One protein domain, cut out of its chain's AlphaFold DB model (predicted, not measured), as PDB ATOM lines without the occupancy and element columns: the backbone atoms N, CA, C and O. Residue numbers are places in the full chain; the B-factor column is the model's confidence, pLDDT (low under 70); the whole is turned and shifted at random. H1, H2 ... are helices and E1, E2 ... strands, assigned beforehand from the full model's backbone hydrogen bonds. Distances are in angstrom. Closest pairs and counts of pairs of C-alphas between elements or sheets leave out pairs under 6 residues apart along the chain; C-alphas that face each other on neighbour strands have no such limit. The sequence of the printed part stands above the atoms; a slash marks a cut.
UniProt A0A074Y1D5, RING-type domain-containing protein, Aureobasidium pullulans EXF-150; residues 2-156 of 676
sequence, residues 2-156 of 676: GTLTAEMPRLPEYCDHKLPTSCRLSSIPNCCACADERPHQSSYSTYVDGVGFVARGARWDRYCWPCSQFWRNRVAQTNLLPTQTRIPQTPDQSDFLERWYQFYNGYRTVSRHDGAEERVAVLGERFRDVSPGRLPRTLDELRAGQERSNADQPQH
ATOM      1  N   GLY A   2     111.428  91.120 109.969       79.25
ATOM      2  CA  GLY A   2     110.801  92.045 109.033       79.25
ATOM      3  C   GLY A   2     109.497  91.546 108.416       79.25
ATOM      4  O   GLY A   2     108.946  90.528 108.839       79.25
ATOM      5  N   THR A   3     108.997  92.282 107.429       84.44
ATOM      6  CA  THR A   3     107.791  91.963 106.654       84.44
ATOM      7  C   THR A   3     108.020  90.736 105.766       84.44
ATOM      8  O   THR A   3     108.780  90.759 104.803       84.44
ATOM      9  N   LEU A   4     107.376  89.620 106.119       84.12
ATOM     10  CA  LEU A   4     107.615  88.308 105.491       84.12
ATOM     11  C   LEU A   4     106.749  88.036 104.253       84.12
ATOM     12  O   LEU A   4     106.992  87.083 103.524       84.12
ATOM     13  N   THR A   5     105.719  88.844 104.044       82.88
ATOM     14  CA  THR A   5     104.676  88.665 103.023       82.88
ATOM     15  C   THR A   5     104.937  89.459 101.749       82.88
ATOM     16  O   THR A   5     104.127  89.406 100.833       82.88
ATOM     17  N   ALA A   6     106.067  90.163 101.666       77.00
ATOM     18  CA  ALA A   6     106.419  91.009 100.529       77.00
ATOM     19  C   ALA A   6     106.673  90.245  99.217       77.00
ATOM     20  O   ALA A   6     106.794  90.861  98.171       77.00
ATOM     21  N   GLU A   7     106.752  88.916  99.257       81.81
ATOM     22  CA  GLU A   7     106.895  88.069  98.063       81.81
ATOM     23  C   GLU A   7     105.558  87.465  97.602       81.81
ATOM     24  O   GLU A   7     105.507  86.791  96.578       81.81
ATOM     25  N   MET A   8     104.467  87.675  98.348       86.25
ATOM     26  CA  MET A   8     103.145  87.155  97.986       86.25
ATOM     27  C   MET A   8     102.392  88.164  97.116       86.25
ATOM     28  O   MET A   8     102.496  89.358  97.398       86.25
ATOM     29  N   PRO A   9     101.614  87.724  96.110       87.19
ATOM     30  CA  PRO A   9     100.823  88.617  95.266       87.19
ATOM     31  C   PRO A   9      99.723  89.328  96.065       87.19
ATOM     32  O   PRO A   9      99.129  88.752  96.981       87.19
ATOM     33  N   ARG A  10      99.417  90.576  95.692       87.69
ATOM     34  CA  ARG A  10      98.234  91.288  96.194       87.69
ATOM     35  C   ARG A  10      96.981  90.690  95.566       87.69
ATOM     36  O   ARG A  10      96.852  90.664  94.346       87.69
ATOM     37  N   LEU A  11      96.064  90.234  96.412       89.06
ATOM     38  CA  LEU A  11      94.752  89.746  96.001       89.06
ATOM     39  C   LEU A  11      93.711  90.860  96.185       89.06
ATOM     40  O   LEU A  11      93.764  91.545  97.207       89.06
ATOM     41  N   PRO A  12      92.771  91.042  95.241       87.31
ATOM     42  CA  PRO A  12      91.773  92.113  95.301       87.31
ATOM     43  C   PRO A  12      90.764  91.929  96.441       87.31
ATOM     44  O   PRO A  12      90.224  92.906  96.944       87.31
ATOM     45  N   GLU A  13      90.532  90.690  96.876       89.56
ATOM     46  CA  GLU A  13      89.638  90.382  97.997       89.56
ATOM     47  C   GLU A  13      90.253  90.739  99.356       89.56
ATOM     48  O   GLU A  13      89.541  90.824 100.350       89.56
ATOM     49  N   TYR A  14      91.579  90.903  99.432       92.56
ATOM     50  CA  TYR A  14      92.276  91.123 100.696       92.56
ATOM     51  C   TYR A  14      92.308  92.604 101.038       92.56
ATOM     52  O   TYR A  14      92.507  93.449 100.170       92.56
ATOM     53  N   CYS A  15      92.206  92.922 102.329       93.06
ATOM     54  CA  CYS A  15      92.364  94.308 102.749       93.06
ATOM     55  C   CYS A  15      93.796  94.808 102.487       93.06
ATOM     56  O   CYS A  15      94.773  94.060 102.621       93.06
ATOM     57  N   ASP A  16      93.940  96.102 102.205       92.62
ATOM     58  CA  ASP A  16      95.227  96.707 101.830       92.62
ATOM     59  C   ASP A  16      96.310  96.562 102.901       92.62
ATOM     60  O   ASP A  16      97.496  96.493 102.587       92.62
ATOM     61  N   HIS A  17      95.905  96.434 104.163       92.50
ATOM     62  CA  HIS A  17      96.792  96.228 105.303       92.50
ATOM     63  C   HIS A  17      97.391  94.820 105.373       92.50
ATOM     64  O   HIS A  17      98.347  94.594 106.119       92.50
ATOM     65  N   LYS A  18      96.842  93.838 104.653       92.75
ATOM     66  CA  LYS A  18      97.188  92.427 104.847       92.75
ATOM     67  C   LYS A  18      98.647  92.113 104.525       92.75
ATOM     68  O   LYS A  18      99.328  91.483 105.339       92.75
ATOM     69  N   LEU A  19      99.129  92.579 103.372       92.12
ATOM     70  CA  LEU A  19     100.521  92.395 102.961       92.12
ATOM     71  C   LEU A  19     101.490  93.249 103.799       92.12
ATOM     72  O   LEU A  19     102.421  92.660 104.346       92.12
ATOM     73  N   PRO A  20     101.273  94.561 104.016       92.06
ATOM     74  CA  PRO A  20     102.179  95.391 104.819       92.06
ATOM     75  C   PRO A  20     102.315  94.951 106.279       92.06
ATOM     76  O   PRO A  20     103.391  95.040 106.871       92.06
ATOM     77  N   THR A  21     101.234  94.441 106.881       92.31
ATOM     78  CA  THR A  21     101.269  93.932 108.262       92.31
ATOM     79  C   THR A  21     101.963  92.579 108.374       92.31
ATOM     80  O   THR A  21     102.362  92.191 109.471       92.31
ATOM     81  N   SER A  22     102.119  91.834 107.276       92.19
ATOM     82  CA  SER A  22     102.471  90.408 107.291       92.19
ATOM     83  C   SER A  22     101.583  89.577 108.224       92.19
ATOM     84  O   SER A  22     102.049  88.740 109.003       92.19
ATOM     85  N   CYS A  23     100.274  89.850 108.163       92.44
ATOM     86  CA  CYS A  23      99.273  89.224 109.017       92.44
ATOM     87  C   CYS A  23      99.309  87.693 108.903       92.44
ATOM     88  O   CYS A  23      99.292  87.136 107.809       92.44
ATOM     89  N   ARG A  24      99.303  87.001 110.048       90.81
ATOM     90  CA  ARG A  24      99.292  85.526 110.096       90.81
ATOM     91  C   ARG A  24      97.913  84.901 109.925       90.81
ATOM     92  O   ARG A  24      97.816  83.682 109.848       90.81
ATOM     93  N   LEU A  25      96.862  85.710 109.927       88.56
ATOM     94  CA  LEU A  25      95.495  85.226 109.838       88.56
ATOM     95  C   LEU A  25      95.173  84.903 108.374       88.56
ATOM     96  O   LEU A  25      94.655  85.748 107.661       88.56
ATOM     97  N   SER A  26      95.551  83.718 107.897       84.00
ATOM     98  CA  SER A  26      95.406  83.324 106.485       84.00
ATOM     99  C   SER A  26      94.009  82.829 106.106       84.00
ATOM    100  O   SER A  26      93.738  82.663 104.925       84.00
ATOM    101  N   SER A  27      93.140  82.567 107.083       87.06
ATOM    102  CA  SER A  27      91.814  81.970 106.870       87.06
ATOM    103  C   SER A  27      90.757  82.937 106.337       87.06
ATOM    104  O   SER A  27      89.774  82.492 105.762       87.06
ATOM    105  N   ILE A  28      90.940  84.244 106.526       91.50
ATOM    106  CA  ILE A  28      89.995  85.281 106.086       91.50
ATOM    107  C   ILE A  28      90.715  86.315 105.216       91.50
ATOM    108  O   ILE A  28      91.930  86.437 105.342       91.50
ATOM    109  N   PRO A  29      90.031  87.103 104.375       91.88
ATOM    110  CA  PRO A  29      90.670  88.153 103.567       91.88
ATOM    111  C   PRO A  29      91.164  89.364 104.381       91.88
ATOM    112  O   PRO A  29      92.077  90.076 103.965       91.88
ATOM    113  N   ASN A  30      90.634  89.576 105.585       94.06
ATOM    114  CA  ASN A  30      90.946  90.740 106.419       94.06
ATOM    115  C   ASN A  30      92.172  90.520 107.325       94.06
ATOM    116  O   ASN A  30      92.481  89.401 107.740       94.06
ATOM    117  N   CYS A  31      92.924  91.582 107.630       93.81
ATOM    118  CA  CYS A  31      93.981  91.542 108.647       93.81
ATOM    119  C   CYS A  31      93.368  91.559 110.062       93.81
ATOM    120  O   CYS A  31      92.202  91.905 110.220       93.81
ATOM    121  N   CYS A  32      94.153  91.249 111.104       94.81
ATOM    122  CA  CYS A  32      93.645  91.242 112.488       94.81
ATOM    123  C   CYS A  32      92.955  92.547 112.903       94.81
ATOM    124  O   CYS A  32      92.036  92.488 113.696       94.81
ATOM    125  N   ALA A  33      93.394  93.700 112.393       94.56
ATOM    126  CA  ALA A  33      92.768  94.979 112.719       94.56
ATOM    127  C   ALA A  33      91.449  95.207 111.977       94.56
ATOM    128  O   ALA A  33      90.502  95.694 112.574       94.56
ATOM    129  N   CYS A  34      91.381  94.850 110.692       93.50
ATOM    130  CA  CYS A  34      90.157  94.983 109.900       93.50
ATOM    131  C   CYS A  34      89.090  93.948 110.287       93.50
ATOM    132  O   CYS A  34      87.916  94.185 110.054       93.50
ATOM    133  N   ALA A  35      89.500  92.805 110.840       94.31
ATOM    134  CA  ALA A  35      88.602  91.757 111.319       94.31
ATOM    135  C   ALA A  35      88.219  91.903 112.803       94.31
ATOM    136  O   ALA A  35      87.498  91.062 113.324       94.31
ATOM    137  N   ASP A  36      88.758  92.898 113.514       93.31
ATOM    138  CA  ASP A  36      88.466  93.090 114.934       93.31
ATOM    139  C   ASP A  36      87.218  93.953 115.120       93.31
ATOM    140  O   ASP A  36      87.268  95.167 114.922       93.31
ATOM    141  N   GLU A  37      86.132  93.325 115.561       91.81
ATOM    142  CA  GLU A  37      84.816  93.945 115.772       91.81
ATOM    143  C   GLU A  37      84.612  94.498 117.191       91.81
ATOM    144  O   GLU A  37      83.552  95.037 117.503       91.81
ATOM    145  N   ARG A  38      85.612  94.402 118.081       90.75
ATOM    146  CA  ARG A  38      85.487  94.936 119.448       90.75
ATOM    147  C   ARG A  38      85.158  96.442 119.422       90.75
ATOM    148  O   ARG A  38      85.659  97.163 118.556       90.75
ATOM    149  N   PRO A  39      84.378  96.979 120.373       89.69
ATOM    150  CA  PRO A  39      84.149  98.422 120.441       89.69
ATOM    151  C   PRO A  39      85.464  99.162 120.716       89.69
ATOM    152  O   PRO A  39      86.324  98.660 121.443       89.69
ATOM    153  N   HIS A  40      85.656 100.345 120.122       89.12
ATOM    154  CA  HIS A  40      86.825 101.180 120.413       89.12
ATOM    155  C   HIS A  40      86.743 101.720 121.840       89.12
ATOM    156  O   HIS A  40      85.911 102.565 122.148       89.12
ATOM    157  N   GLN A  41      87.617 101.215 122.705       87.38
ATOM    158  CA  GLN A  41      87.761 101.655 124.090       87.38
ATOM    159  C   GLN A  41      89.110 102.343 124.304       87.38
ATOM    160  O   GLN A  41      90.084 102.049 123.604       87.38
ATOM    161  N   SER A  42      89.172 103.228 125.302       86.12
ATOM    162  CA  SER A  42      90.406 103.914 125.702       86.12
ATOM    163  C   SER A  42      91.463 102.942 126.234       86.12
ATOM    164  O   SER A  42      92.657 103.190 126.094       86.12
ATOM    165  N   SER A  43      91.057 101.807 126.802       89.06
ATOM    166  CA  SER A  43      91.966 100.740 127.205       89.06
ATOM    167  C   SER A  43      91.310  99.365 127.103       89.06
ATOM    168  O   SER A  43      90.093  99.227 127.167       89.06
ATOM    169  N   TYR A  44      92.137  98.334 126.930       90.50
ATOM    170  CA  TYR A  44      91.709  96.939 126.838       90.50
ATOM    171  C   TYR A  44      92.320  96.116 127.972       90.50
ATOM    172  O   TYR A  44      93.411  96.409 128.476       90.50
ATOM    173  N   SER A  45      91.631  95.047 128.372       89.50
ATOM    174  CA  SER A  45      92.086  94.178 129.455       89.50
ATOM    175  C   SER A  45      93.306  93.345 129.043       89.50
ATOM    176  O   SER A  45      93.300  92.547 128.097       89.50
ATOM    177  N   THR A  46      94.389  93.510 129.794       89.94
ATOM    178  CA  THR A  46      95.609  92.712 129.663       89.94
ATOM    179  C   THR A  46      95.886  92.027 130.984       89.94
ATOM    180  O   THR A  46      95.822  92.655 132.036       89.94
ATOM    181  N   TYR A  47      96.151  90.727 130.922       88.31
ATOM    182  CA  TYR A  47      96.544  89.966 132.096       88.31
ATOM    183  C   TYR A  47      98.016  90.234 132.400       88.31
ATOM    184  O   TYR A  47      98.859  90.145 131.504       88.31
ATOM    185  N   VAL A  48      98.306  90.579 133.649       87.38
ATOM    186  CA  VAL A  48      99.659  90.770 134.163       87.38
ATOM    187  C   VAL A  48      99.859  89.788 135.309       87.38
ATOM    188  O   VAL A  48      99.130  89.836 136.303       87.38
ATOM    189  N   ASP A  49     100.844  88.901 135.163       88.00
ATOM    190  CA  ASP A  49     101.173  87.887 136.165       88.00
ATOM    191  C   ASP A  49     101.385  88.541 137.542       88.00
ATOM    192  O   ASP A  49     102.151  89.496 137.685       88.00
ATOM    193  N   GLY A  50     100.671  88.045 138.557       92.06
ATOM    194  CA  GLY A  50     100.724  88.562 139.932       92.06
ATOM    195  C   GLY A  50      99.862  89.801 140.221       92.06
ATOM    196  O   GLY A  50      99.753  90.187 141.380       92.06
ATOM    197  N   VAL A  51      99.225  90.406 139.212       87.31
ATOM    198  CA  VAL A  51      98.285  91.538 139.379       87.31
ATOM    199  C   VAL A  51      96.875  91.179 138.897       87.31
ATOM    200  O   VAL A  51      95.892  91.702 139.412       87.31
ATOM    201  N   GLY A  52      96.758  90.266 137.930       89.81
ATOM    202  CA  GLY A  52      95.486  89.891 137.318       89.81
ATOM    203  C   GLY A  52      95.169  90.724 136.074       89.81
ATOM    204  O   GLY A  52      96.068  91.185 135.368       89.81
ATOM    205  N   PHE A  53      93.883  90.885 135.758       89.62
ATOM    206  CA  PHE A  53      93.448  91.668 134.599       89.62
ATOM    207  C   PHE A  53      93.509  93.172 134.887       89.62
ATOM    208  O   PHE A  53      92.856  93.663 135.801       89.62
ATOM    209  N   VAL A  54      94.249  93.914 134.060       89.88
ATOM    210  CA  VAL A  54      94.402  95.372 134.160       89.88
ATOM    211  C   VAL A  54      93.959  96.036 132.853       89.88
ATOM    212  O   VAL A  54      94.348  95.613 131.763       89.88
ATOM    213  N   ALA A  55      93.176  97.114 132.941       88.00
ATOM    214  CA  ALA A  55      92.696  97.897 131.796       88.00
ATOM    215  C   ALA A  55      93.756  98.906 131.304       88.00
ATOM    216  O   ALA A  55      93.582 100.119 131.395       88.00
ATOM    217  N   ARG A  56      94.902  98.399 130.832       86.50
ATOM    218  CA  ARG A  56      96.031  99.201 130.304       86.50
ATOM    219  C   ARG A  56      96.495  98.785 128.905       86.50
ATOM    220  O   ARG A  56      97.406  99.406 128.367       86.50
ATOM    221  N   GLY A  57      95.919  97.731 128.334       87.12
ATOM    222  CA  GLY A  57      96.318  97.216 127.027       87.12
ATOM    223  C   GLY A  57      95.854  98.099 125.876       87.12
ATOM    224  O   GLY A  57      94.794  98.722 125.946       87.12
ATOM    225  N   ALA A  58      96.622  98.093 124.793       92.31
ATOM    226  CA  ALA A  58      96.195  98.619 123.508       92.31
ATOM    227  C   ALA A  58      95.337  97.583 122.763       92.31
ATOM    228  O   ALA A  58      95.473  96.371 122.956       92.31
ATOM    229  N   ARG A  59      94.490  98.046 121.836       92.69
ATOM    230  CA  ARG A  59      93.599  97.165 121.058       92.69
ATOM    231  C   ARG A  59      94.358  96.031 120.357       92.69
ATOM    232  O   ARG A  59      93.914  94.881 120.349       92.69
ATOM    233  N   TRP A  60      95.529  96.352 119.806       93.44
ATOM    234  CA  TRP A  60      96.354  95.461 118.991       93.44
ATOM    235  C   TRP A  60      97.300  94.550 119.782       93.44
ATOM    236  O   TRP A  60      98.038  93.772 119.171       93.44
ATOM    237  N   ASP A  61      97.308  94.597 121.116       91.81
ATOM    238  CA  ASP A  61      98.222  93.770 121.919       91.81
ATOM    239  C   ASP A  61      97.948  92.267 121.776       91.81
ATOM    240  O   ASP A  61      98.878  91.465 121.857       91.81
ATOM    241  N   ARG A  62      96.697  91.882 121.486       90.31
ATOM    242  CA  ARG A  62      96.305  90.483 121.225       90.31
ATOM    243  C   ARG A  62      96.219  90.112 119.746       90.31
ATOM    244  O   ARG A  62      95.842  88.988 119.420       90.31
ATOM    245  N   TYR A  63      96.571  91.020 118.838       94.06
ATOM    246  CA  TYR A  63      96.695  90.656 117.429       94.06
ATOM    247  C   TYR A  63      97.869  89.700 117.229       94.06
ATOM    248  O   TYR A  63      98.759  89.577 118.075       94.06
ATOM    249  N   CYS A  64      97.925  89.041 116.067       93.81
ATOM    250  CA  CYS A  64      99.131  88.299 115.723       93.81
ATOM    251  C   CYS A  64     100.356  89.229 115.785       93.81
ATOM    252  O   CYS A  64     100.265  90.413 115.454       93.81
ATOM    253  N   TRP A  65     101.504  88.685 116.201       93.06
ATOM    254  CA  TRP A  65     102.716  89.475 116.448       93.06
ATOM    255  C   TRP A  65     103.054  90.480 115.324       93.06
ATOM    256  O   TRP A  65     103.308  91.634 115.658       93.06
ATOM    257  N   PRO A  66     102.986  90.127 114.019       94.12
ATOM    258  CA  PRO A  66     103.257  91.090 112.950       94.12
ATOM    259  C   PRO A  66     102.271  92.266 112.893       94.12
ATOM    260  O   PRO A  66     102.704  93.412 112.814       94.12
ATOM    261  N   CYS A  67     100.963  92.011 113.023       94.62
ATOM    262  CA  CYS A  67      99.950  93.069 113.096       94.62
ATOM    263  C   CYS A  67     100.133  93.948 114.336       94.62
ATOM    264  O   CYS A  67     100.013  95.164 114.249       94.62
ATOM    265  N   SER A  68     100.428  93.343 115.488       94.56
ATOM    266  CA  SER A  68     100.674  94.089 116.723       94.56
ATOM    267  C   SER A  68     101.878  95.027 116.572       94.56
ATOM    268  O   SER A  68     101.801  96.203 116.913       94.56
ATOM    269  N   GLN A  69     102.977  94.541 115.985       94.56
ATOM    270  CA  GLN A  69     104.173  95.349 115.723       94.56
ATOM    271  C   GLN A  69     103.941  96.443 114.681       94.56
ATOM    272  O   GLN A  69     104.414  97.560 114.871       94.56
ATOM    273  N   PHE A  70     103.188  96.139 113.620       94.75
ATOM    274  CA  PHE A  70     102.786  97.121 112.618       94.75
ATOM    275  C   PHE A  70     102.113  98.324 113.279       94.75
ATOM    276  O   PHE A  70     102.586  99.448 113.136       94.75
ATOM    277  N   TRP A  71     101.076  98.082 114.084       94.38
ATOM    278  CA  TRP A  71     100.339  99.164 114.733       94.38
ATOM    279  C   TRP A  71     101.144  99.867 115.826       94.38
ATOM    280  O   TRP A  71     101.045 101.083 115.937       94.38
ATOM    281  N   ARG A  72     102.025  99.167 116.557       94.12
ATOM    282  CA  ARG A  72     102.978  99.832 117.468       94.12
ATOM    283  C   ARG A  72     103.873 100.828 116.735       94.12
ATOM    284  O   ARG A  72     104.041 101.940 117.221       94.12
ATOM    285  N   ASN A  73     104.432 100.448 115.586       92.69
ATOM    286  CA  ASN A  73     105.308 101.330 114.813       92.69
ATOM    287  C   ASN A  73     104.541 102.513 114.214       92.69
ATOM    288  O   ASN A  73     105.013 103.642 114.325       92.69
ATOM    289  N   ARG A  74     103.353 102.268 113.647       92.25
ATOM    290  CA  ARG A  74     102.528 103.320 113.036       92.25
ATOM    291  C   ARG A  74     101.995 104.317 114.059       92.25
ATOM    292  O   ARG A  74     102.072 105.514 113.825       92.25
ATOM    293  N   VAL A  75     101.543 103.855 115.225       92.75
ATOM    294  CA  VAL A  75     101.117 104.752 116.311       92.75
ATOM    295  C   VAL A  75     102.307 105.529 116.875       92.75
ATOM    296  O   VAL A  75     102.193 106.731 117.076       92.75
ATOM    297  N   ALA A  76     103.474 104.897 117.039       90.69
ATOM    298  CA  ALA A  76     104.688 105.575 117.505       90.69
ATOM    299  C   ALA A  76     105.252 106.621 116.521       90.69
ATOM    300  O   ALA A  76     106.114 107.410 116.902       90.69
ATOM    301  N   GLN A  77     104.809 106.616 115.261       89.06
ATOM    302  CA  GLN A  77     105.115 107.663 114.278       89.06
ATOM    303  C   GLN A  77     104.151 108.844 114.353       89.06
ATOM    304  O   GLN A  77     104.342 109.829 113.646       89.06
ATOM    305  N   THR A  78     103.141 108.756 115.210       90.06
ATOM    306  CA  THR A  78     102.201 109.837 115.470       90.06
ATOM    307  C   THR A  78     102.357 110.370 116.885       90.06
ATOM    308  O   THR A  78     102.988 109.757 117.742       90.06
ATOM    309  N   ASN A  79     101.748 111.520 117.138       89.25
ATOM    310  CA  ASN A  79     101.574 112.102 118.467       89.25
ATOM    311  C   ASN A  79     100.402 111.475 119.259       89.25
ATOM    312  O   ASN A  79     100.074 111.967 120.337       89.25
ATOM    313  N   LEU A  80      99.760 110.416 118.747       89.38
ATOM    314  CA  LEU A  80      98.603 109.790 119.384       89.38
ATOM    315  C   LEU A  80      99.012 108.851 120.523       89.38
ATOM    316  O   LEU A  80      99.874 107.981 120.376       89.38
ATOM    317  N   LEU A  81      98.312 108.963 121.649       87.31
ATOM    318  CA  LEU A  81      98.352 107.961 122.712       87.31
ATOM    319  C   LEU A  81      97.536 106.725 122.298       87.31
ATOM    320  O   LEU A  81      96.541 106.874 121.590       87.31
ATOM    321  N   PRO A  82      97.852 105.511 122.795       88.00
ATOM    322  CA  PRO A  82      97.054 104.317 122.503       88.00
ATOM    323  C   PRO A  82      95.554 104.486 122.791       88.00
ATOM    324  O   PRO A  82      94.728 103.953 122.056       88.00
ATOM    325  N   THR A  83      95.210 105.285 123.803       87.12
ATOM    326  CA  THR A  83      93.832 105.602 124.206       87.12
ATOM    327  C   THR A  83      93.068 106.465 123.198       87.12
ATOM    328  O   THR A  83      91.843 106.480 123.225       87.12
ATOM    329  N   GLN A  84      93.777 107.178 122.320       88.62
ATOM    330  CA  GLN A  84      93.225 108.086 121.308       88.62
ATOM    331  C   GLN A  84      93.136 107.432 119.922       88.62
ATOM    332  O   GLN A  84      92.610 108.021 118.982       88.62
ATOM    333  N   THR A  85      93.675 106.222 119.765       91.19
ATOM    334  CA  THR A  85      93.696 105.531 118.470       91.19
ATOM    335  C   THR A  85      92.372 104.827 118.181       91.19
ATOM    336  O   THR A  85      91.779 104.186 119.051       91.19
ATOM    337  N   ARG A  86      91.937 104.871 116.918       90.88
ATOM    338  CA  ARG A  86      90.785 104.116 116.406       90.88
ATOM    339  C   ARG A  86      91.229 103.217 115.263       90.88
ATOM    340  O   ARG A  86      90.981 103.500 114.104       90.88
ATOM    341  N   ILE A  87      91.957 102.152 115.572       92.12
ATOM    342  CA  ILE A  87      92.538 101.259 114.558       92.12
ATOM    343  C   ILE A  87      91.439 100.439 113.853       92.12
ATOM    344  O   ILE A  87      90.605  99.878 114.569       92.12
ATOM    345  N   PRO A  88      91.467 100.277 112.509       89.69
ATOM    346  CA  PRO A  88      92.494 100.732 111.556       89.69
ATOM    347  C   PRO A  88      92.339 102.163 111.006       89.69
ATOM    348  O   PRO A  88      93.179 102.574 110.216       89.69
ATOM    349  N   GLN A  89      91.297 102.903 111.379       88.88
ATOM    350  CA  GLN A  89      90.959 104.212 110.806       88.88
ATOM    351  C   GLN A  89      91.909 105.342 111.239       88.88
ATOM    352  O   GLN A  89      92.259 106.202 110.438       88.88
ATOM    353  N   THR A  90      92.320 105.356 112.505       88.75
ATOM    354  CA  THR A  90      93.153 106.408 113.095       88.75
ATOM    355  C   THR A  90      94.346 105.779 113.817       88.75
ATOM    356  O   THR A  90      94.129 105.003 114.760       88.75
ATOM    357  N   PRO A  91      95.596 106.114 113.445       89.12
ATOM    358  CA  PRO A  91      95.997 107.116 112.441       89.12
ATOM    359  C   PRO A  91      95.735 106.684 110.989       89.12
ATOM    360  O   PRO A  91      95.738 105.485 110.715       89.12
ATOM    361  N   ASP A  92      95.550 107.639 110.070       90.12
ATOM    362  CA  ASP A  92      95.371 107.336 108.641       90.12
ATOM    363  C   ASP A  92      96.625 106.648 108.070       90.12
ATOM    364  O   ASP A  92      97.766 107.018 108.358       90.12
ATOM    365  N   GLN A  93      96.402 105.585 107.302       90.25
ATOM    366  CA  GLN A  93      97.440 104.737 106.722       90.25
ATOM    367  C   GLN A  93      97.547 104.868 105.202       90.25
ATOM    368  O   GLN A  93      98.437 104.242 104.630       90.25
ATOM    369  N   SER A  94      96.686 105.655 104.552       90.88
ATOM    370  CA  SER A  94      96.625 105.824 103.093       90.88
ATOM    371  C   SER A  94      98.005 106.099 102.463       90.88
ATOM    372  O   SER A  94      98.504 105.274 101.692       90.88
ATOM    373  N   ASP A  95      98.679 107.166 102.897       90.44
ATOM    374  CA  ASP A  95     100.012 107.572 102.422       90.44
ATOM    375  C   ASP A  95     101.077 106.488 102.628       90.44
ATOM    376  O   ASP A  95     101.945 106.249 101.782       90.44
ATOM    377  N   PHE A  96     101.041 105.828 103.789       92.44
ATOM    378  CA  PHE A  96     101.992 104.773 104.112       92.44
ATOM    379  C   PHE A  96     101.782 103.560 103.212       92.44
ATOM    380  O   PHE A  96     102.753 103.012 102.693       92.44
ATOM    381  N   LEU A  97     100.529 103.134 103.031       92.81
ATOM    382  CA  LEU A  97     100.186 101.994 102.193       92.81
ATOM    383  C   LEU A  97     100.588 102.257 100.747       92.81
ATOM    384  O   LEU A  97     101.205 101.391 100.130       92.81
ATOM    385  N   GLU A  98     100.314 103.455 100.230       92.38
ATOM    386  CA  GLU A  98     100.714 103.844  98.882       92.38
ATOM    387  C   GLU A  98     102.233 103.718  98.699       92.38
ATOM    388  O   GLU A  98     102.700 102.994  97.815       92.38
ATOM    389  N   ARG A  99     103.020 104.340  99.586       91.38
ATOM    390  CA  ARG A  99     104.491 104.275  99.549       91.38
ATOM    391  C   ARG A  99     105.005 102.851  99.711       91.38
ATOM    392  O   ARG A  99     105.921 102.440  99.001       91.38
ATOM    393  N   TRP A 100     104.410 102.071 100.609       93.00
ATOM    394  CA  TRP A 100     104.771 100.670 100.807       93.00
ATOM    395  C   TRP A 100     104.550  99.859  99.524       93.00
ATOM    396  O   TRP A 100     105.429  99.092  99.123       93.00
ATOM    397  N   TYR A 101     103.427 100.076  98.829       92.69
ATOM    398  CA  TYR A 101     103.135  99.407  97.561       92.69
ATOM    399  C   TYR A 101     104.030  99.878  96.404       92.69
ATOM    400  O   TYR A 101     104.327  99.075  95.521       92.69
ATOM    401  N   GLN A 102     104.533 101.117  96.420       92.00
ATOM    402  CA  GLN A 102     105.558 101.568  95.465       92.00
ATOM    403  C   GLN A 102     106.859 100.759  95.618       92.00
ATOM    404  O   GLN A 102     107.413 100.286  94.623       92.00
ATOM    405  N   PHE A 103     107.316 100.525  96.854       91.12
ATOM    406  CA  PHE A 103     108.472  99.655  97.116       91.12
ATOM    407  C   PHE A 103     108.198  98.190  96.760       91.12
ATOM    408  O   PHE A 103     109.077  97.514  96.232       91.12
ATOM    409  N   TYR A 104     106.988  97.699  97.032       91.19
ATOM    410  CA  TYR A 104     106.584  96.331  96.703       91.19
ATOM    411  C   TYR A 104     106.557  96.083  95.185       91.19
ATOM    412  O   TYR A 104     107.062  95.064  94.722       91.19
ATOM    413  N   ASN A 105     106.032  97.030  94.404       90.06
ATOM    414  CA  ASN A 105     106.005  96.945  92.941       90.06
ATOM    415  C   ASN A 105     107.376  97.230  92.299       90.06
ATOM    416  O   ASN A 105     107.594  96.889  91.138       90.06
ATOM    417  N   GLY A 106     108.292  97.875  93.030       89.06
ATOM    418  CA  GLY A 106     109.617  98.270  92.546       89.06
ATOM    419  C   GLY A 106     109.618  99.512  91.648       89.06
ATOM    420  O   GLY A 106     110.641  99.837  91.043       89.06
ATOM    421  N   TYR A 107     108.493 100.220  91.539       89.50
ATOM    422  CA  TYR A 107     108.380 101.476  90.804       89.50
ATOM    423  C   TYR A 107     107.279 102.364  91.387       89.50
ATOM    424  O   TYR A 107     106.310 101.883  91.976       89.50
ATOM    425  N   ARG A 108     107.407 103.673  91.168       88.56
ATOM    426  CA  ARG A 108     106.347 104.660  91.397       88.56
ATOM    427  C   ARG A 108     105.954 105.316  90.081       88.56
ATOM    428  O   ARG A 108     106.812 105.553  89.231       88.56
ATOM    429  N   THR A 109     104.674 105.616  89.923       88.88
ATOM    430  CA  THR A 109     104.166 106.348  88.761       88.88
ATOM    431  C   THR A 109     104.178 107.837  89.080       88.88
ATOM    432  O   THR A 109     103.625 108.253  90.093       88.88
ATOM    433  N   VAL A 110     104.832 108.637  88.244       88.19
ATOM    434  CA  VAL A 110     104.857 110.099  88.349       88.19
ATOM    435  C   VAL A 110     104.150 110.654  87.121       88.19
ATOM    436  O   VAL A 110     104.540 110.349  85.996       88.19
ATOM    437  N   SER A 111     103.109 111.459  87.319       88.06
ATOM    438  CA  SER A 111     102.475 112.186  86.223       88.06
ATOM    439  C   SER A 111     103.367 113.355  85.803       88.06
ATOM    440  O   SER A 111     103.729 114.221  86.603       88.06
ATOM    441  N   ARG A 112     103.764 113.378  84.531       86.00
ATOM    442  CA  ARG A 112     104.456 114.515  83.926       86.00
ATOM    443  C   ARG A 112     103.440 115.628  83.648       86.00
ATOM    444  O   ARG A 112     102.252 115.369  83.485       86.00
ATOM    445  N   HIS A 113     103.918 116.867  83.549       80.62
ATOM    446  CA  HIS A 113     103.107 118.042  83.205       80.62
ATOM    447  C   HIS A 113     102.288 117.886  81.906       80.62
ATOM    448  O   HIS A 113     101.233 118.495  81.780       80.62
ATOM    449  N   ASP A 114     102.730 117.019  80.991       81.75
ATOM    450  CA  ASP A 114     102.041 116.676  79.739       81.75
ATOM    451  C   ASP A 114     100.893 115.656  79.913       81.75
ATOM    452  O   ASP A 114     100.317 115.192  78.931       81.75
ATOM    453  N   GLY A 115     100.595 115.229  81.146       84.19
ATOM    454  CA  GLY A 115      99.624 114.171  81.451       84.19
ATOM    455  C   GLY A 115     100.137 112.745  81.211       84.19
ATOM    456  O   GLY A 115      99.438 111.785  81.522       84.19
ATOM    457  N   ALA A 116     101.358 112.582  80.692       82.50
ATOM    458  CA  ALA A 116     101.994 111.281  80.514       82.50
ATOM    459  C   ALA A 116     102.466 110.695  81.857       82.50
ATOM    460  O   ALA A 116     103.108 111.380  82.653       82.50
ATOM    461  N   GLU A 117     102.185 109.415  82.099       90.44
ATOM    462  CA  GLU A 117     102.655 108.681  83.277       90.44
ATOM    463  C   GLU A 117     104.060 108.108  83.047       90.44
ATOM    464  O   GLU A 117     104.284 107.301  82.144       90.44
ATOM    465  N   GLU A 118     105.019 108.493  83.887       89.19
ATOM    466  CA  GLU A 118     106.392 107.988  83.863       89.19
ATOM    467  C   GLU A 118     106.624 107.049  85.058       89.19
ATOM    468  O   GLU A 118     106.370 107.405  86.210       89.19
ATOM    469  N   ARG A 119     107.100 105.821  84.802       89.69
ATOM    470  CA  ARG A 119     107.439 104.855  85.862       89.69
ATOM    471  C   ARG A 119     108.887 105.048  86.294       89.69
ATOM    472  O   ARG A 119     109.809 104.732  85.548       89.69
ATOM    473  N   VAL A 120     109.081 105.510  87.522       88.44
ATOM    474  CA  VAL A 120     110.400 105.679  88.136       88.44
ATOM    475  C   VAL A 120     110.700 104.460  88.998       88.44
ATOM    476  O   VAL A 120     109.916 104.131  89.887       88.44
ATOM    477  N   ALA A 121     111.826 103.785  88.752       88.44
ATOM    478  CA  ALA A 121     112.240 102.625  89.539       88.44
ATOM    479  C   ALA A 121     112.511 103.014  91.001       88.44
ATOM    480  O   ALA A 121     113.197 103.998  91.279       88.44
ATOM    481  N   VAL A 122     111.988 102.220  91.935       86.25
ATOM    482  CA  VAL A 122     112.167 102.402  93.378       86.25
ATOM    483  C   VAL A 122     112.862 101.158  93.917       86.25
ATOM    484  O   VAL A 122     112.268 100.086  93.996       86.25
ATOM    485  N   LEU A 123     114.139 101.300  94.274       84.94
ATOM    486  CA  LEU A 123     114.946 100.232  94.863       84.94
ATOM    487  C   LEU A 123     115.268 100.572  96.318       84.94
ATOM    488  O   LEU A 123     115.756 101.665  96.620       84.94
ATOM    489  N   GLY A 124     115.020  99.620  97.212       86.06
ATOM    490  CA  GLY A 124     115.265  99.777  98.639       86.06
ATOM    491  C   GLY A 124     115.795  98.515  99.305       86.06
ATOM    492  O   GLY A 124     116.085  97.509  98.652       86.06
ATOM    493  N   GLU A 125     115.948  98.585 100.623       89.25
ATOM    494  CA  GLU A 125     116.298  97.437 101.457       89.25
ATOM    495  C   GLU A 125     115.288  96.285 101.323       89.25
ATOM    496  O   GLU A 125     114.128  96.457 100.942       89.25
ATOM    497  N   ARG A 126     115.730  95.067 101.650       88.75
ATOM    498  CA  ARG A 126     114.880  93.880 101.554       88.75
ATOM    499  C   ARG A 126     113.802  93.923 102.633       88.75
ATOM    500  O   ARG A 126     114.109  93.976 103.817       88.75
ATOM    501  N   PHE A 127     112.543  93.748 102.242       89.06
ATOM    502  CA  PHE A 127     111.389  93.716 103.152       89.06
ATOM    503  C   PHE A 127     111.515  92.740 104.336       89.06
ATOM    504  O   PHE A 127     110.978  93.002 105.413       89.06
ATOM    505  N   ARG A 128     112.262  91.639 104.183       87.06
ATOM    506  CA  ARG A 128     112.535  90.674 105.267       87.06
ATOM    507  C   ARG A 128     113.338  91.276 106.430       87.06
ATOM    508  O   ARG A 128     113.243  90.770 107.552       87.06
ATOM    509  N   ASP A 129     114.070  92.353 106.165       88.81
ATOM    510  CA  ASP A 129     114.888  93.088 107.129       88.81
ATOM    511  C   ASP A 129     114.145  94.324 107.684       88.81
ATOM    512  O   ASP A 129     114.454  94.796 108.779       88.81
ATOM    513  N   VAL A 130     113.091  94.787 106.997       90.19
ATOM    514  CA  VAL A 130     112.256  95.937 107.394       90.19
ATOM    515  C   VAL A 130     111.170  95.519 108.369       90.19
ATOM    516  O   VAL A 130     110.329  94.682 108.050       90.19
ATOM    517  N   SER A 131     111.144  96.118 109.558       90.12
ATOM    518  CA  SER A 131     110.114  95.811 110.562       90.12
ATOM    519  C   SER A 131     108.701  96.160 110.058       90.12
ATOM    520  O   SER A 131     108.539  97.202 109.424       90.12
ATOM    521  N   PRO A 132     107.661  95.354 110.365       91.38
ATOM    522  CA  PRO A 132     106.280  95.668 109.988       91.38
ATOM    523  C   PRO A 132     105.866  97.068 110.444       91.38
ATOM    524  O   PRO A 132     106.100  97.429 111.595       91.38
ATOM    525  N   GLY A 133     105.245  97.847 109.557       89.62
ATOM    526  CA  GLY A 133     104.832  99.227 109.845       89.62
ATOM    527  C   GLY A 133     105.945 100.268 109.705       89.62
ATOM    528  O   GLY A 133     105.767 101.387 110.169       89.62
ATOM    529  N   ARG A 134     107.083  99.912 109.095       91.50
ATOM    530  CA  ARG A 134     108.116 100.854 108.638       91.50
ATOM    531  C   ARG A 134     108.307 100.744 107.131       91.50
ATOM    532  O   ARG A 134     108.107  99.665 106.568       91.50
ATOM    533  N   LEU A 135     108.696 101.845 106.495       92.44
ATOM    534  CA  LEU A 135     109.032 101.845 105.070       92.44
ATOM    535  C   LEU A 135     110.484 101.396 104.836       92.44
ATOM    536  O   LEU A 135     111.356 101.744 105.637       92.44
ATOM    537  N   PRO A 136     110.758 100.663 103.738       92.19
ATOM    538  CA  PRO A 136     112.121 100.378 103.315       92.19
ATOM    539  C   PRO A 136     112.915 101.660 103.041       92.19
ATOM    540  O   PRO A 136     112.426 102.573 102.380       92.19
ATOM    541  N   ARG A 137     114.168 101.711 103.493       91.44
ATOM    542  CA  ARG A 137     115.148 102.719 103.057       91.44
ATOM    543  C   ARG A 137     115.531 102.532 101.595       91.44
ATOM    544  O   ARG A 137     115.743 101.400 101.152       91.44
ATOM    545  N   THR A 138     115.681 103.628 100.858       90.81
ATOM    546  CA  THR A 138     116.226 103.581  99.491       90.81
ATOM    547  C   THR A 138     117.733 103.291  99.503       90.81
ATOM    548  O   THR A 138     118.404 103.432 100.528       90.81
ATOM    549  N   LEU A 139     118.298 102.888  98.360       85.69
ATOM    550  CA  LEU A 139     119.738 102.607  98.250       85.69
ATOM    551  C   LEU A 139     120.623 103.816  98.590       85.69
ATOM    552  O   LEU A 139     121.695 103.640  99.174       85.69
ATOM    553  N   ASP A 140     120.183 105.029  98.254       86.44
ATOM    554  CA  ASP A 140     120.931 106.247  98.564       86.44
ATOM    555  C   ASP A 140     120.852 106.589 100.060       86.44
ATOM    556  O   ASP A 140     121.866 106.952 100.651       86.44
ATOM    557  N   GLU A 141     119.699 106.362 100.703       89.50
ATOM    558  CA  GLU A 141     119.524 106.520 102.159       89.50
ATOM    559  C   GLU A 141     120.398 105.525 102.944       89.50
ATOM    560  O   GLU A 141     121.021 105.881 103.946       89.50
ATOM    561  N   LEU A 142     120.503 104.281 102.457       87.19
ATOM    562  CA  LEU A 142     121.408 103.274 103.017       87.19
ATOM    563  C   LEU A 142     122.875 103.681 102.869       87.19
ATOM    564  O   LEU A 142     123.644 103.541 103.820       87.19
ATOM    565  N   ARG A 143     123.269 104.198 101.697       86.94
ATOM    566  CA  ARG A 143     124.642 104.669 101.450       86.94
ATOM    567  C   ARG A 143     124.985 105.884 102.315       86.94
ATOM    568  O   ARG A 143     126.120 106.003 102.762       86.94
ATOM    569  N   ALA A 144     124.005 106.745 102.578       89.19
ATOM    570  CA  ALA A 144     124.125 107.891 103.473       89.19
ATOM    571  C   ALA A 144     124.115 107.511 104.970       89.19
ATOM    572  O   ALA A 144     124.272 108.386 105.817       89.19
ATOM    573  N   GLY A 145     123.930 106.230 105.312       85.12
ATOM    574  CA  GLY A 145     123.927 105.762 106.700       85.12
ATOM    575  C   GLY A 145     122.688 106.178 107.493       85.12
ATOM    576  O   GLY A 145     122.734 106.210 108.720       85.12
ATOM    577  N   GLN A 146     121.576 106.497 106.825       85.69
ATOM    578  CA  GLN A 146     120.352 106.886 107.517       85.69
ATOM    579  C   GLN A 146     119.716 105.690 108.233       85.69
ATOM    580  O   GLN A 146     119.583 104.592 107.683       85.69
ATOM    581  N   GLU A 147     119.279 105.902 109.474       81.19
ATOM    582  CA  GLU A 147     118.656 104.850 110.288       81.19
ATOM    583  C   GLU A 147     117.217 104.526 109.860       81.19
ATOM    584  O   GLU A 147     116.736 103.414 110.081       81.19
ATOM    585  N   ARG A 148     116.516 105.487 109.246       82.19
ATOM    586  CA  ARG A 148     115.126 105.362 108.783       82.19
ATOM    587  C   ARG A 148     114.963 105.984 107.404       82.19
ATOM    588  O   ARG A 148     115.745 106.854 107.033       82.19
ATOM    589  N   SER A 149     113.942 105.546 106.669       84.00
ATOM    590  CA  SER A 149     113.610 106.176 105.393       84.00
ATOM    591  C   SER A 149     113.057 107.578 105.626       84.00
ATOM    592  O   SER A 149     112.208 107.770 106.498       84.00
ATOM    593  N   ASN A 150     113.479 108.553 104.818       79.38
ATOM    594  CA  ASN A 150     112.928 109.911 104.866       79.38
ATOM    595  C   ASN A 150     111.453 109.934 104.451       79.38
ATOM    596  O   ASN A 150     110.736 110.892 104.741       79.38
ATOM    597  N   ALA A 151     110.999 108.887 103.761       76.44
ATOM    598  CA  ALA A 151     109.609 108.720 103.382       76.44
ATOM    599  C   ALA A 151     108.693 108.394 104.577       76.44
ATOM    600  O   ALA A 151     107.476 108.493 104.429       76.44
ATOM    601  N   ASP A 152     109.264 108.021 105.726       78.94
ATOM    602  CA  ASP A 152     108.580 107.562 106.939       78.94
ATOM    603  C   ASP A 152     108.625 108.638 108.044       78.94
ATOM    604  O   ASP A 152     109.047 108.393 109.179       78.94
ATOM    605  N   GLN A 153     108.275 109.876 107.673       73.62
ATOM    606  CA  GLN A 153     108.276 111.031 108.574       73.62
ATOM    607  C   GLN A 153     107.155 110.943 109.621       73.62
ATOM    608  O   GLN A 153     106.074 110.430 109.319       73.62
ATOM    609  N   PRO A 154     107.394 111.448 110.845       76.69
ATOM    610  CA  PRO A 154     106.370 111.481 111.876       76.69
ATOM    611  C   PRO A 154     105.190 112.350 111.430       76.69
ATOM    612  O   PRO A 154     105.374 113.474 110.965       76.69
ATOM    613  N   GLN A 155     103.979 111.820 111.580       77.31
ATOM    614  CA  GLN A 155     102.738 112.517 111.257       77.31
ATOM    615  C   GLN A 155     102.193 113.178 112.525       77.31
ATOM    616  O   GLN A 155     101.979 112.516 113.540       77.31
ATOM    617  N   HIS A 156     101.947 114.486 112.475       76.88
ATOM    618  CA  HIS A 156     101.228 115.177 113.541       76.88
ATOM    619  C   HIS A 156      99.727 115.096 113.255       76.88
ATOM    620  O   HIS A 156      99.246 115.692 112.297       76.88
TER     621      HIS A 156
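This is residues 2 to 156 of the 676 residues of the protein "RING-type domain-containing protein" of Aureobasidium pullulans EXF-150 (UniProt A0A074Y1D5). With little regular structure, this is a long body of loops round short helices, with two-stranded hairpins E1-E2 and E3-E4 at opposite ends. The 155 printed residues run H1 E1 E2 H2 H3 H4 E3 E4 H5, mixed in class, with 58 in named elements and both sheets antiparallel. The whole is compact, with a radius of gyration of the C-alphas of 17.3 A, spanning 61 by 36 by 28 A.

Look first at hairpin E1, residues 44 to 48, and E2, residues 52 to 57: N 46 and O 54 are within hydrogen-bond range, 2.9 A. H2, residues 59 to 62, touches residues 67 to 71 of H3, residues 65 to 76; their closest C-alphas, Trp 60 and Ser 68, are 5.1 A apart. H1, residues 18 to 21, only just touches H3, with 3 pairs of C-alphas within 8 A, the closest Thr 21 and Cys 67, 5.1 A. H4, residues 94 to 105, is apart from H3. In hairpin E3, residues 107 to 111, and E4, residues 117 to 121, N 110 and O 118 are within hydrogen-bond range, 2.8 A. H5, residues 139 to 143, touches no helix. Every O i to N i+4 pair is within range in H3, H4 and H5.

Find C-alpha 18, where H1 begins, at (97.188, 92.427, 104.847); H5 ends at C-alpha 143, (124.642, 104.669, 101.450). H3 is 16.3 A long, H4 16.4 A.

The farthest C-alphas, Gly 50 and Asp 114, are 66.4 A apart. Links H1 to E1, H3 to H4 and E4 to H5 are long. The printed part has no cut, and no printed residue is under 70 in pLDDT.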